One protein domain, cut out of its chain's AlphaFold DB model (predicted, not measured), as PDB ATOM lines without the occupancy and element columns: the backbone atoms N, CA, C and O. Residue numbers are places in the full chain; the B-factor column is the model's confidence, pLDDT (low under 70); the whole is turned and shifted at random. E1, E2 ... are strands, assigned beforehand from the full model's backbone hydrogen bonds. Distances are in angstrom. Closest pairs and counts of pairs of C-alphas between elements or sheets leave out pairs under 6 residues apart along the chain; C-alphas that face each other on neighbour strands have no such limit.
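This is residues 27 to 95 of the 724 residues of an uncharacterized protein of Polyangiaceae bacterium (UniProt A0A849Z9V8). With little regular structure, the printed part is a rod of three two-stranded hairpins strung in a row: E1 and E2 at one end, the longer E3 and E4 in the middle, E5 and E6 beyond. Residues 32 to 37 stick out free. The printed part has 69 residues, of which only 24 are in named elements; these are six strands, E1 to E6 in order along the chain, with no named helix, and the class is all strand, each sheet antiparallel; the whole is only just extended, close to loose, with a radius of gyration of the C-alphas of 16.9 A and spans of 58 by 27 by 16 A.

E1, residues 31 to 33, begins at C-alpha (26.341, -38.473, -5.388); E2 is 36 to 38. E3, 51 to 56, measures 15.5 A and E4, 61 to 66, 16.6 A. E5 is 82 to 84; E6, 88 to 90, ends at C-alpha (62.684, -36.933, -4.476).

Across hairpins, N 31 and O 38 are 3.0 A apart, N 54 and O 63 2.9 A, N 90 and O 82 2.9 A. The closest C-alphas of E4 and E5, Pro 66 and Cys 83, are 5.6 A apart. E2 and E3 are apart.

The printed part has no cut. Links E2 to E3 and E4 to E5 are long. Residue 94 is under 70 in pLDDT.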
ATOM      1  N   ASN A  27      34.255 -29.889  -8.485       80.69
ATOM      2  CA  ASN A  27      33.716 -30.457  -7.250       80.69
ATOM      3  C   ASN A  27      33.471 -31.979  -7.356       80.69
ATOM      4  O   ASN A  27      33.157 -32.621  -6.355       80.69
ATOM      5  N   GLY A  28      33.740 -32.569  -8.527       77.56
ATOM      6  CA  GLY A  28      33.708 -34.008  -8.764       77.56
ATOM      7  C   GLY A  28      32.300 -34.587  -8.885       77.56
ATOM      8  O   GLY A  28      31.322 -33.986  -8.473       77.56
ATOM      9  N   VAL A  29      32.201 -35.807  -9.421       81.06
ATOM     10  CA  VAL A  29      30.901 -36.434  -9.719       81.06
ATOM     11  C   VAL A  29      30.048 -36.562  -8.459       81.06
ATOM     12  O   VAL A  29      30.399 -37.276  -7.513       81.06
ATOM     13  N   GLU A  30      28.898 -35.911  -8.478       84.06
ATOM     14  CA  GLU A  30      28.059 -35.718  -7.316       84.06
ATOM     15  C   GLU A  30      27.175 -36.938  -7.086       84.06
ATOM     16  O   GLU A  30      26.609 -37.576  -7.985       84.06
ATOM     17  N   ALA A  31      27.076 -37.303  -5.815       78.88
ATOM     18  CA  ALA A  31      26.341 -38.473  -5.388       78.88
ATOM     19  C   ALA A  31      25.082 -38.041  -4.645       78.88
ATOM     20  O   ALA A  31      25.091 -37.166  -3.781       78.88
ATOM     21  N   CYS A  32      23.970 -38.707  -4.939       74.44
ATOM     22  CA  CYS A  32      22.756 -38.524  -4.160       74.44
ATOM     23  C   CYS A  32      22.840 -39.377  -2.887       74.44
ATOM     24  O   CYS A  32      22.576 -40.583  -2.924       74.44
ATOM     25  N   VAL A  33      23.196 -38.757  -1.763       78.81
ATOM     26  CA  VAL A  33      23.264 -39.402  -0.443       78.81
ATOM     27  C   VAL A  33      22.081 -38.908   0.393       78.81
ATOM     28  O   VAL A  33      21.869 -37.710   0.544       78.81
ATOM     29  N   ASP A  34      21.242 -39.834   0.872       73.12
ATOM     30  CA  ASP A  34      20.023 -39.545   1.653       73.12
ATOM     31  C   ASP A  34      19.066 -38.508   1.025       73.12
ATOM     32  O   ASP A  34      18.349 -37.772   1.704       73.12
ATOM     33  N   GLY A  35      19.010 -38.477  -0.310       73.19
ATOM     34  CA  GLY A  35      18.130 -37.577  -1.058       73.19
ATOM     35  C   GLY A  35      18.648 -36.142  -1.184       73.19
ATOM     36  O   GLY A  35      17.902 -35.293  -1.674       73.19
ATOM     37  N   GLN A  36      19.894 -35.873  -0.780       75.69
ATOM     38  CA  GLN A  36      20.598 -34.620  -1.041       75.69
ATOM     39  C   GLN A  36      21.756 -34.855  -2.014       75.69
ATOM     40  O   GLN A  36      22.425 -35.886  -1.964       75.69
ATOM     41  N   CYS A  37      21.946 -33.907  -2.927       76.38
ATOM     42  CA  CYS A  37      23.056 -33.914  -3.869       76.38
ATOM     43  C   CYS A  37      24.287 -33.392  -3.125       76.38
ATOM     44  O   CYS A  37      24.254 -32.266  -2.624       76.38
ATOM     45  N   VAL A  38      25.299 -34.240  -2.956       81.12
ATOM     46  CA  VAL A  38      26.568 -33.864  -2.329       81.12
ATOM     47  C   VAL A  38      27.664 -33.904  -3.382       81.12
ATOM     48  O   VAL A  38      27.775 -34.898  -4.101       81.12
ATOM     49  N   ALA A  39      28.445 -32.824  -3.449       79.31
ATOM     50  CA  ALA A  39      29.628 -32.746  -4.293       79.31
ATOM     51  C   ALA A  39      30.593 -33.900  -3.983       79.31
ATOM     52  O   ALA A  39      30.682 -34.356  -2.833       79.31
ATOM     53  N   GLY A  40      31.266 -34.390  -5.019       74.19
ATOM     54  CA  GLY A  40      32.300 -35.408  -4.902       74.19
ATOM     55  C   GLY A  40      33.622 -34.858  -4.354       74.19
ATOM     56  O   GLY A  40      33.700 -33.805  -3.722       74.19
ATOM     57  N   SER A  41      34.693 -35.618  -4.570       78.81
ATOM     58  CA  SER A  41      36.064 -35.118  -4.443       78.81
ATOM     59  C   SER A  41      36.513 -34.563  -5.791       78.81
ATOM     60  O   SER A  41      36.229 -35.188  -6.816       78.81
ATOM     61  N   SER A  42      37.243 -33.442  -5.782       78.88
ATOM     62  CA  SER A  42      37.831 -32.853  -6.992       78.88
ATOM     63  C   SER A  42      38.503 -33.926  -7.859       78.88
ATOM     64  O   SER A  42      39.280 -34.726  -7.331       78.88
ATOM     65  N   PRO A  43      38.225 -33.976  -9.175       79.44
ATOM     66  CA  PRO A  43      38.811 -34.970 -10.070       79.44
ATOM     67  C   PRO A  43      40.274 -34.663 -10.427       79.44
ATOM     68  O   PRO A  43      40.878 -35.436 -11.168       79.44
ATOM     69  N   CYS A  44      40.812 -33.534  -9.954       82.56
ATOM     70  CA  CYS A  44      42.126 -33.019 -10.327       82.56
ATOM     71  C   CYS A  44      43.243 -33.332  -9.333       82.56
ATOM     72  O   CYS A  44      44.330 -32.812  -9.518       82.56
ATOM     73  N   ASP A  45      42.991 -34.136  -8.305       83.94
ATOM     74  CA  ASP A  45      44.067 -34.691  -7.481       83.94
ATOM     75  C   ASP A  45      44.765 -35.800  -8.282       83.94
ATOM     76  O   ASP A  45      44.134 -36.806  -8.635       83.94
ATOM     77  N   ASP A  46      46.032 -35.596  -8.642       82.06
ATOM     78  CA  ASP A  46      46.819 -36.591  -9.381       82.06
ATOM     79  C   ASP A  46      47.500 -37.626  -8.469       82.06
ATOM     80  O   ASP A  46      48.113 -38.581  -8.960       82.06
ATOM     81  N   GLY A  47      47.314 -37.501  -7.152       82.12
ATOM     82  CA  GLY A  47      47.870 -38.386  -6.138       82.12
ATOM     83  C   GLY A  47      49.353 -38.158  -5.862       82.12
ATOM     84  O   GLY A  47      49.954 -39.003  -5.193       82.12
ATOM     85  N   ILE A  48      49.942 -37.069  -6.370       86.19
ATOM     86  CA  ILE A  48      51.332 -36.680  -6.135       86.19
ATOM     87  C   ILE A  48      51.339 -35.510  -5.153       86.19
ATOM     88  O   ILE A  48      50.786 -34.449  -5.407       86.19
ATOM     89  N   SER A  49      51.969 -35.687  -3.993       83.25
ATOM     90  CA  SER A  49      51.854 -34.703  -2.907       83.25
ATOM     91  C   SER A  49      52.513 -33.349  -3.212       83.25
ATOM     92  O   SER A  49      52.173 -32.337  -2.593       83.25
ATOM     93  N   CYS A  50      53.434 -33.318  -4.178       84.44
ATOM     94  CA  CYS A  50      54.227 -32.142  -4.522       84.44
ATOM     95  C   CYS A  50      53.764 -31.351  -5.751       84.44
ATOM     96  O   CYS A  50      54.414 -30.375  -6.153       84.44
ATOM     97  N   THR A  51      52.657 -31.743  -6.375       88.19
ATOM     98  CA  THR A  51      52.029 -31.005  -7.473       88.19
ATOM     99  C   THR A  51      50.980 -30.046  -6.915       88.19
ATOM    100  O   THR A  51      50.206 -30.345  -6.011       88.19
ATOM    101  N   VAL A  52      50.967 -28.818  -7.437       87.69
ATOM    102  CA  VAL A  52      49.859 -27.895  -7.189       87.69
ATOM    103  C   VAL A  52      48.775 -28.206  -8.206       87.69
ATOM    104  O   VAL A  52      48.884 -27.833  -9.380       87.69
ATOM    105  N   ASP A  53      47.736 -28.874  -7.723       86.06
ATOM    106  CA  ASP A  53      46.575 -29.260  -8.508       86.06
ATOM    107  C   ASP A  53      45.586 -28.107  -8.619       86.06
ATOM    108  O   ASP A  53      44.949 -27.677  -7.654       86.06
ATOM    109  N   MET A  54      45.460 -27.583  -9.835       86.56
ATOM    110  CA  MET A  54      44.549 -26.494 -10.145       86.56
ATOM    111  C   MET A  54      43.510 -26.964 -11.153       86.56
ATOM    112  O   MET A  54      43.843 -27.503 -12.210       86.56
ATOM    113  N   CYS A  55      42.247 -26.724 -10.823       84.25
ATOM    114  CA  CYS A  55      41.121 -27.050 -11.678       84.25
ATOM    115  C   CYS A  55      40.505 -25.778 -12.276       84.25
ATOM    116  O   CYS A  55      40.291 -24.792 -11.567       84.25
ATOM    117  N   ASP A  56      40.247 -25.796 -13.586       86.06
ATOM    118  CA  ASP A  56      39.583 -24.711 -14.311       86.06
ATOM    119  C   ASP A  56      38.175 -25.132 -14.745       86.06
ATOM    120  O   ASP A  56      37.999 -25.837 -15.742       86.06
ATOM    121  N   GLU A  57      37.177 -24.620 -14.025       82.19
ATOM    122  CA  GLU A  57      35.745 -24.852 -14.270       82.19
ATOM    123  C   GLU A  57      35.254 -24.352 -15.635       82.19
ATOM    124  O   GLU A  57      34.214 -24.772 -16.122       82.19
ATOM    125  N   ASN A  58      35.958 -23.418 -16.282       83.00
ATOM    126  CA  ASN A  58      35.517 -22.916 -17.589       83.00
ATOM    127  C   ASN A  58      35.990 -23.806 -18.740       83.00
ATOM    128  O   ASN A  58      35.506 -23.663 -19.868       83.00
ATOM    129  N   GLN A  59      36.989 -24.650 -18.482       84.12
ATOM    130  CA  GLN A  59      37.625 -25.511 -19.474       84.12
ATOM    131  C   GLN A  59      37.422 -27.000 -19.171       84.12
ATOM    132  O   GLN A  59      37.905 -27.818 -19.955       84.12
ATOM    133  N   ASP A  60      36.729 -27.334 -18.074       85.06
ATOM    134  CA  ASP A  60      36.555 -28.689 -17.538       85.06
ATOM    135  C   ASP A  60      37.883 -29.468 -17.544       85.06
ATOM    136  O   ASP A  60      37.989 -30.568 -18.097       85.06
ATOM    137  N   SER A  61      38.944 -28.839 -17.025       86.06
ATOM    138  CA  SER A  61      40.317 -29.336 -17.165       86.06
ATOM    139  C   SER A  61      41.136 -29.165 -15.894       86.06
ATOM    140  O   SER A  61      41.034 -28.160 -15.191       86.06
ATOM    141  N   CYS A  62      42.030 -30.126 -15.672       87.38
ATOM    142  CA  CYS A  62      43.019 -30.113 -14.600       87.38
ATOM    143  C   CYS A  62      44.389 -29.671 -15.121       87.38
ATOM    144  O   CYS A  62      44.772 -29.984 -16.253       87.38
ATOM    145  N   THR A  63      45.138 -28.967 -14.282       88.75
ATOM    146  CA  THR A  63      46.562 -28.696 -14.479       88.75
ATOM    147  C   THR A  63      47.309 -29.025 -13.200       88.75
ATOM    148  O   THR A  63      46.934 -28.533 -12.139       88.75
ATOM    149  N   HIS A  64      48.379 -29.800 -13.330       86.12
ATOM    150  CA  HIS A  64      49.225 -30.233 -12.223       86.12
ATOM    151  C   HIS A  64      50.598 -29.611 -12.439       86.12
ATOM    152  O   HIS A  64      51.266 -29.896 -13.439       86.12
ATOM    153  N   THR A  65      50.981 -28.676 -11.571       89.31
ATOM    154  CA  THR A  65      52.271 -27.987 -11.696       89.31
ATOM    155  C   THR A  65      53.190 -28.441 -10.569       89.31
ATOM    156  O   THR A  65      52.904 -28.120  -9.417       89.31
ATOM    157  N   PRO A  66      54.289 -29.156 -10.873       90.12
ATOM    158  CA  PRO A  66      55.278 -29.547  -9.873       90.12
ATOM    159  C   PRO A  66      55.815 -28.341  -9.105       90.12
ATOM    160  O   PRO A  66      56.153 -27.316  -9.708       90.12
ATOM    161  N   SER A  67      55.921 -28.472  -7.785       87.75
ATOM    162  CA  SER A  67      56.464 -27.442  -6.905       87.75
ATOM    163  C   SER A  67      57.435 -28.055  -5.903       87.75
ATOM    164  O   SER A  67      57.025 -28.678  -4.930       87.75
ATOM    165  N   ASN A  68      58.732 -27.806  -6.092       85.19
ATOM    166  CA  ASN A  68      59.779 -28.275  -5.173       85.19
ATOM    167  C   ASN A  68      59.577 -27.769  -3.734       85.19
ATOM    168  O   ASN A  68      59.929 -28.462  -2.794       85.19
ATOM    169  N   ALA A  69      58.942 -26.606  -3.551       83.56
ATOM    170  CA  ALA A  69      58.648 -26.052  -2.226       83.56
ATOM    171  C   ALA A  69      57.651 -26.890  -1.400       83.56
ATOM    172  O   ALA A  69      57.472 -26.623  -0.220       83.56
ATOM    173  N   LEU A  70      56.967 -27.858  -2.020       84.56
ATOM    174  CA  LEU A  70      56.094 -28.807  -1.322       84.56
ATOM    175  C   LEU A  70      56.842 -30.070  -0.865       84.56
ATOM    176  O   LEU A  70      56.248 -30.892  -0.177       84.56
ATOM    177  N   CYS A  71      58.114 -30.218  -1.250       84.19
ATOM    178  CA  CYS A  71      58.960 -31.358  -0.900       84.19
ATOM    179  C   CYS A  71      59.996 -31.077   0.179       84.19
ATOM    180  O   CYS A  71      60.643 -32.022   0.615       84.19
ATOM    181  N   ASP A  72      60.139 -29.816   0.582       82.31
ATOM    182  CA  ASP A  72      61.020 -29.411   1.672       82.31
ATOM    183  C   ASP A  72      60.591 -30.132   2.956       82.31
ATOM    184  O   ASP A  72      59.472 -29.942   3.455       82.31
ATOM    185  N   ASN A  73      61.454 -31.021   3.443       76.00
ATOM    186  CA  ASN A  73      61.192 -31.830   4.626       76.00
ATOM    187  C   ASN A  73      61.631 -31.120   5.929       76.00
ATOM    188  O   ASN A  73      61.408 -31.658   7.019       76.00
ATOM    189  N   GLY A  74      62.205 -29.911   5.826       74.12
ATOM    190  CA  GLY A  74      62.721 -29.118   6.939       74.12
ATOM    191  C   GLY A  74      64.008 -29.659   7.570       74.12
ATOM    192  O   GLY A  74      64.342 -29.253   8.685       74.12
ATOM    193  N   ILE A  75      64.696 -30.596   6.915       72.25
ATOM    194  CA  ILE A  75      65.979 -31.159   7.333       72.25
ATOM    195  C   ILE A  75      67.082 -30.391   6.606       72.25
ATOM    196  O   ILE A  75      67.160 -30.372   5.385       72.25
ATOM    197  N   ASN A  76      67.958 -29.755   7.376       76.62
ATOM    198  CA  ASN A  76      69.117 -29.068   6.820       76.62
ATOM    199  C   ASN A  76      70.179 -30.097   6.389       76.62
ATOM    200  O   ASN A  76      70.301 -31.166   6.994       76.62
ATOM    201  N   CYS A  77      70.979 -29.762   5.376       72.50
ATOM    202  CA  CYS A  77      72.114 -30.559   4.891       72.50
ATOM    203  C   CYS A  77      71.826 -31.919   4.213       72.50
ATOM    204  O   CYS A  77      72.773 -32.665   3.947       72.50
ATOM    205  N   ASP A  78      70.587 -32.248   3.837       75.44
ATOM    206  CA  ASP A  78      70.272 -33.428   3.001       75.44
ATOM    207  C   ASP A  78      70.010 -33.085   1.515       75.44
ATOM    208  O   ASP A  78      69.900 -33.971   0.661       75.44
ATOM    209  N   GLY A  79      70.086 -31.794   1.183       75.19
ATOM    210  CA  GLY A  79      70.032 -31.253  -0.171       75.19
ATOM    211  C   GLY A  79      68.616 -30.888  -0.613       75.19
ATOM    212  O   GLY A  79      67.636 -31.458  -0.169       75.19
ATOM    213  N   THR A  80      68.500 -29.960  -1.567       83.81
ATOM    214  CA  THR A  80      67.185 -29.479  -2.016       83.81
ATOM    215  C   THR A  80      66.366 -30.583  -2.681       83.81
ATOM    216  O   THR A  80      66.748 -31.114  -3.731       83.81
ATOM    217  N   GLU A  81      65.197 -30.867  -2.123       86.88
ATOM    218  CA  GLU A  81      64.253 -31.825  -2.666       86.88
ATOM    219  C   GLU A  81      63.605 -31.290  -3.931       86.88
ATOM    220  O   GLU A  81      63.341 -30.096  -4.121       86.88
ATOM    221  N   THR A  82      63.341 -32.213  -4.845       88.50
ATOM    222  CA  THR A  82      62.742 -31.874  -6.129       88.50
ATOM    223  C   THR A  82      61.448 -32.636  -6.308       88.50
ATOM    224  O   THR A  82      61.355 -33.824  -6.002       88.50
ATOM    225  N   CYS A  83      60.437 -31.934  -6.808       86.50
ATOM    226  CA  CYS A  83      59.182 -32.565  -7.158       86.50
ATOM    227  C   CYS A  83      59.328 -33.232  -8.523       86.50
ATOM    228  O   CYS A  83      59.459 -32.554  -9.550       86.50
ATOM    229  N   ASP A  84      59.291 -34.562  -8.543       90.12
ATOM    230  CA  ASP A  84      59.124 -35.316  -9.777       90.12
ATOM    231  C   ASP A  84      57.627 -35.507 -10.047       90.12
ATOM    232  O   ASP A  84      56.891 -36.056  -9.231       90.12
ATOM    233  N   ALA A  85      57.177 -35.077 -11.229       84.00
ATOM    234  CA  ALA A  85      55.771 -35.110 -11.641       84.00
ATOM    235  C   ALA A  85      55.191 -36.530 -11.835       84.00
ATOM    236  O   ALA A  85      54.098 -36.679 -12.379       84.00
ATOM    237  N   VAL A  86      55.948 -37.578 -11.497       84.44
ATOM    238  CA  VAL A  86      55.550 -38.987 -11.587       84.44
ATOM    239  C   VAL A  86      55.951 -39.765 -10.332       84.44
ATOM    240  O   VAL A  86      55.208 -40.646  -9.903       84.44
ATOM    241  N   LEU A  87      57.134 -39.493  -9.778       85.75
ATOM    242  CA  LEU A  87      57.722 -40.229  -8.654       85.75
ATOM    243  C   LEU A  87      57.532 -39.540  -7.292       85.75
ATOM    244  O   LEU A  87      57.991 -40.092  -6.293       85.75
ATOM    245  N   ASP A  88      56.834 -38.400  -7.254       85.81
ATOM    246  CA  ASP A  88      56.629 -37.562  -6.065       85.81
ATOM    247  C   ASP A  88      57.943 -36.957  -5.540       85.81
ATOM    248  O   ASP A  88      58.947 -36.920  -6.265       85.81
ATOM    249  N   CYS A  89      57.950 -36.423  -4.318       85.38
ATOM    250  CA  CYS A  89      59.135 -35.815  -3.719       85.38
ATOM    251  C   CYS A  89      60.354 -36.734  -3.746       85.38
ATOM    252  O   CYS A  89      60.384 -37.796  -3.123       85.38
ATOM    253  N   GLN A  90      61.381 -36.293  -4.468       88.12
ATOM    254  CA  GLN A  90      62.684 -36.933  -4.476       88.12
ATOM    255  C   GLN A  90      63.572 -36.241  -3.449       88.12
ATOM    256  O   GLN A  90      63.742 -35.020  -3.507       88.12
ATOM    257  N   SER A  91      64.149 -37.037  -2.548       78.81
ATOM    258  CA  SER A  91      65.152 -36.582  -1.585       78.81
ATOM    259  C   SER A  91      66.313 -35.902  -2.305       78.81
ATOM    260  O   SER A  91      66.765 -36.389  -3.352       78.81
ATOM    261  N   GLY A  92      66.803 -34.808  -1.733       72.44
ATOM    262  CA  GLY A  92      68.005 -34.148  -2.205       72.44
ATOM    263  C   GLY A  92      69.243 -35.037  -2.114       72.44
ATOM    264  O   GLY A  92      69.245 -36.130  -1.541       72.44
ATOM    265  N   GLN A  93      70.316 -34.572  -2.748       76.25
ATOM    266  CA  GLN A  93      71.647 -35.108  -2.512       76.25
ATOM    267  C   GLN A  93      72.378 -34.140  -1.586       76.25
ATOM    268  O   GLN A  93      72.581 -32.984  -1.967       76.25
ATOM    269  N   ALA A  94      72.812 -34.637  -0.426       67.38
ATOM    270  CA  ALA A  94      73.590 -33.865   0.532       67.38
ATOM    271  C   ALA A  94      74.799 -33.187  -0.152       67.38
ATOM    272  O   ALA A  94      75.510 -33.839  -0.937       67.38
ATOM    273  N   PRO A  95      75.033 -31.886   0.101       71.06
ATOM    274  CA  PRO A  95      76.164 -31.175  -0.472       71.06
ATOM    275  C   PRO A  95      77.487 -31.787   0.013       71.06
ATOM    276  O   PRO A  95      77.675 -32.068   1.193       71.06
TER     277      PRO A  95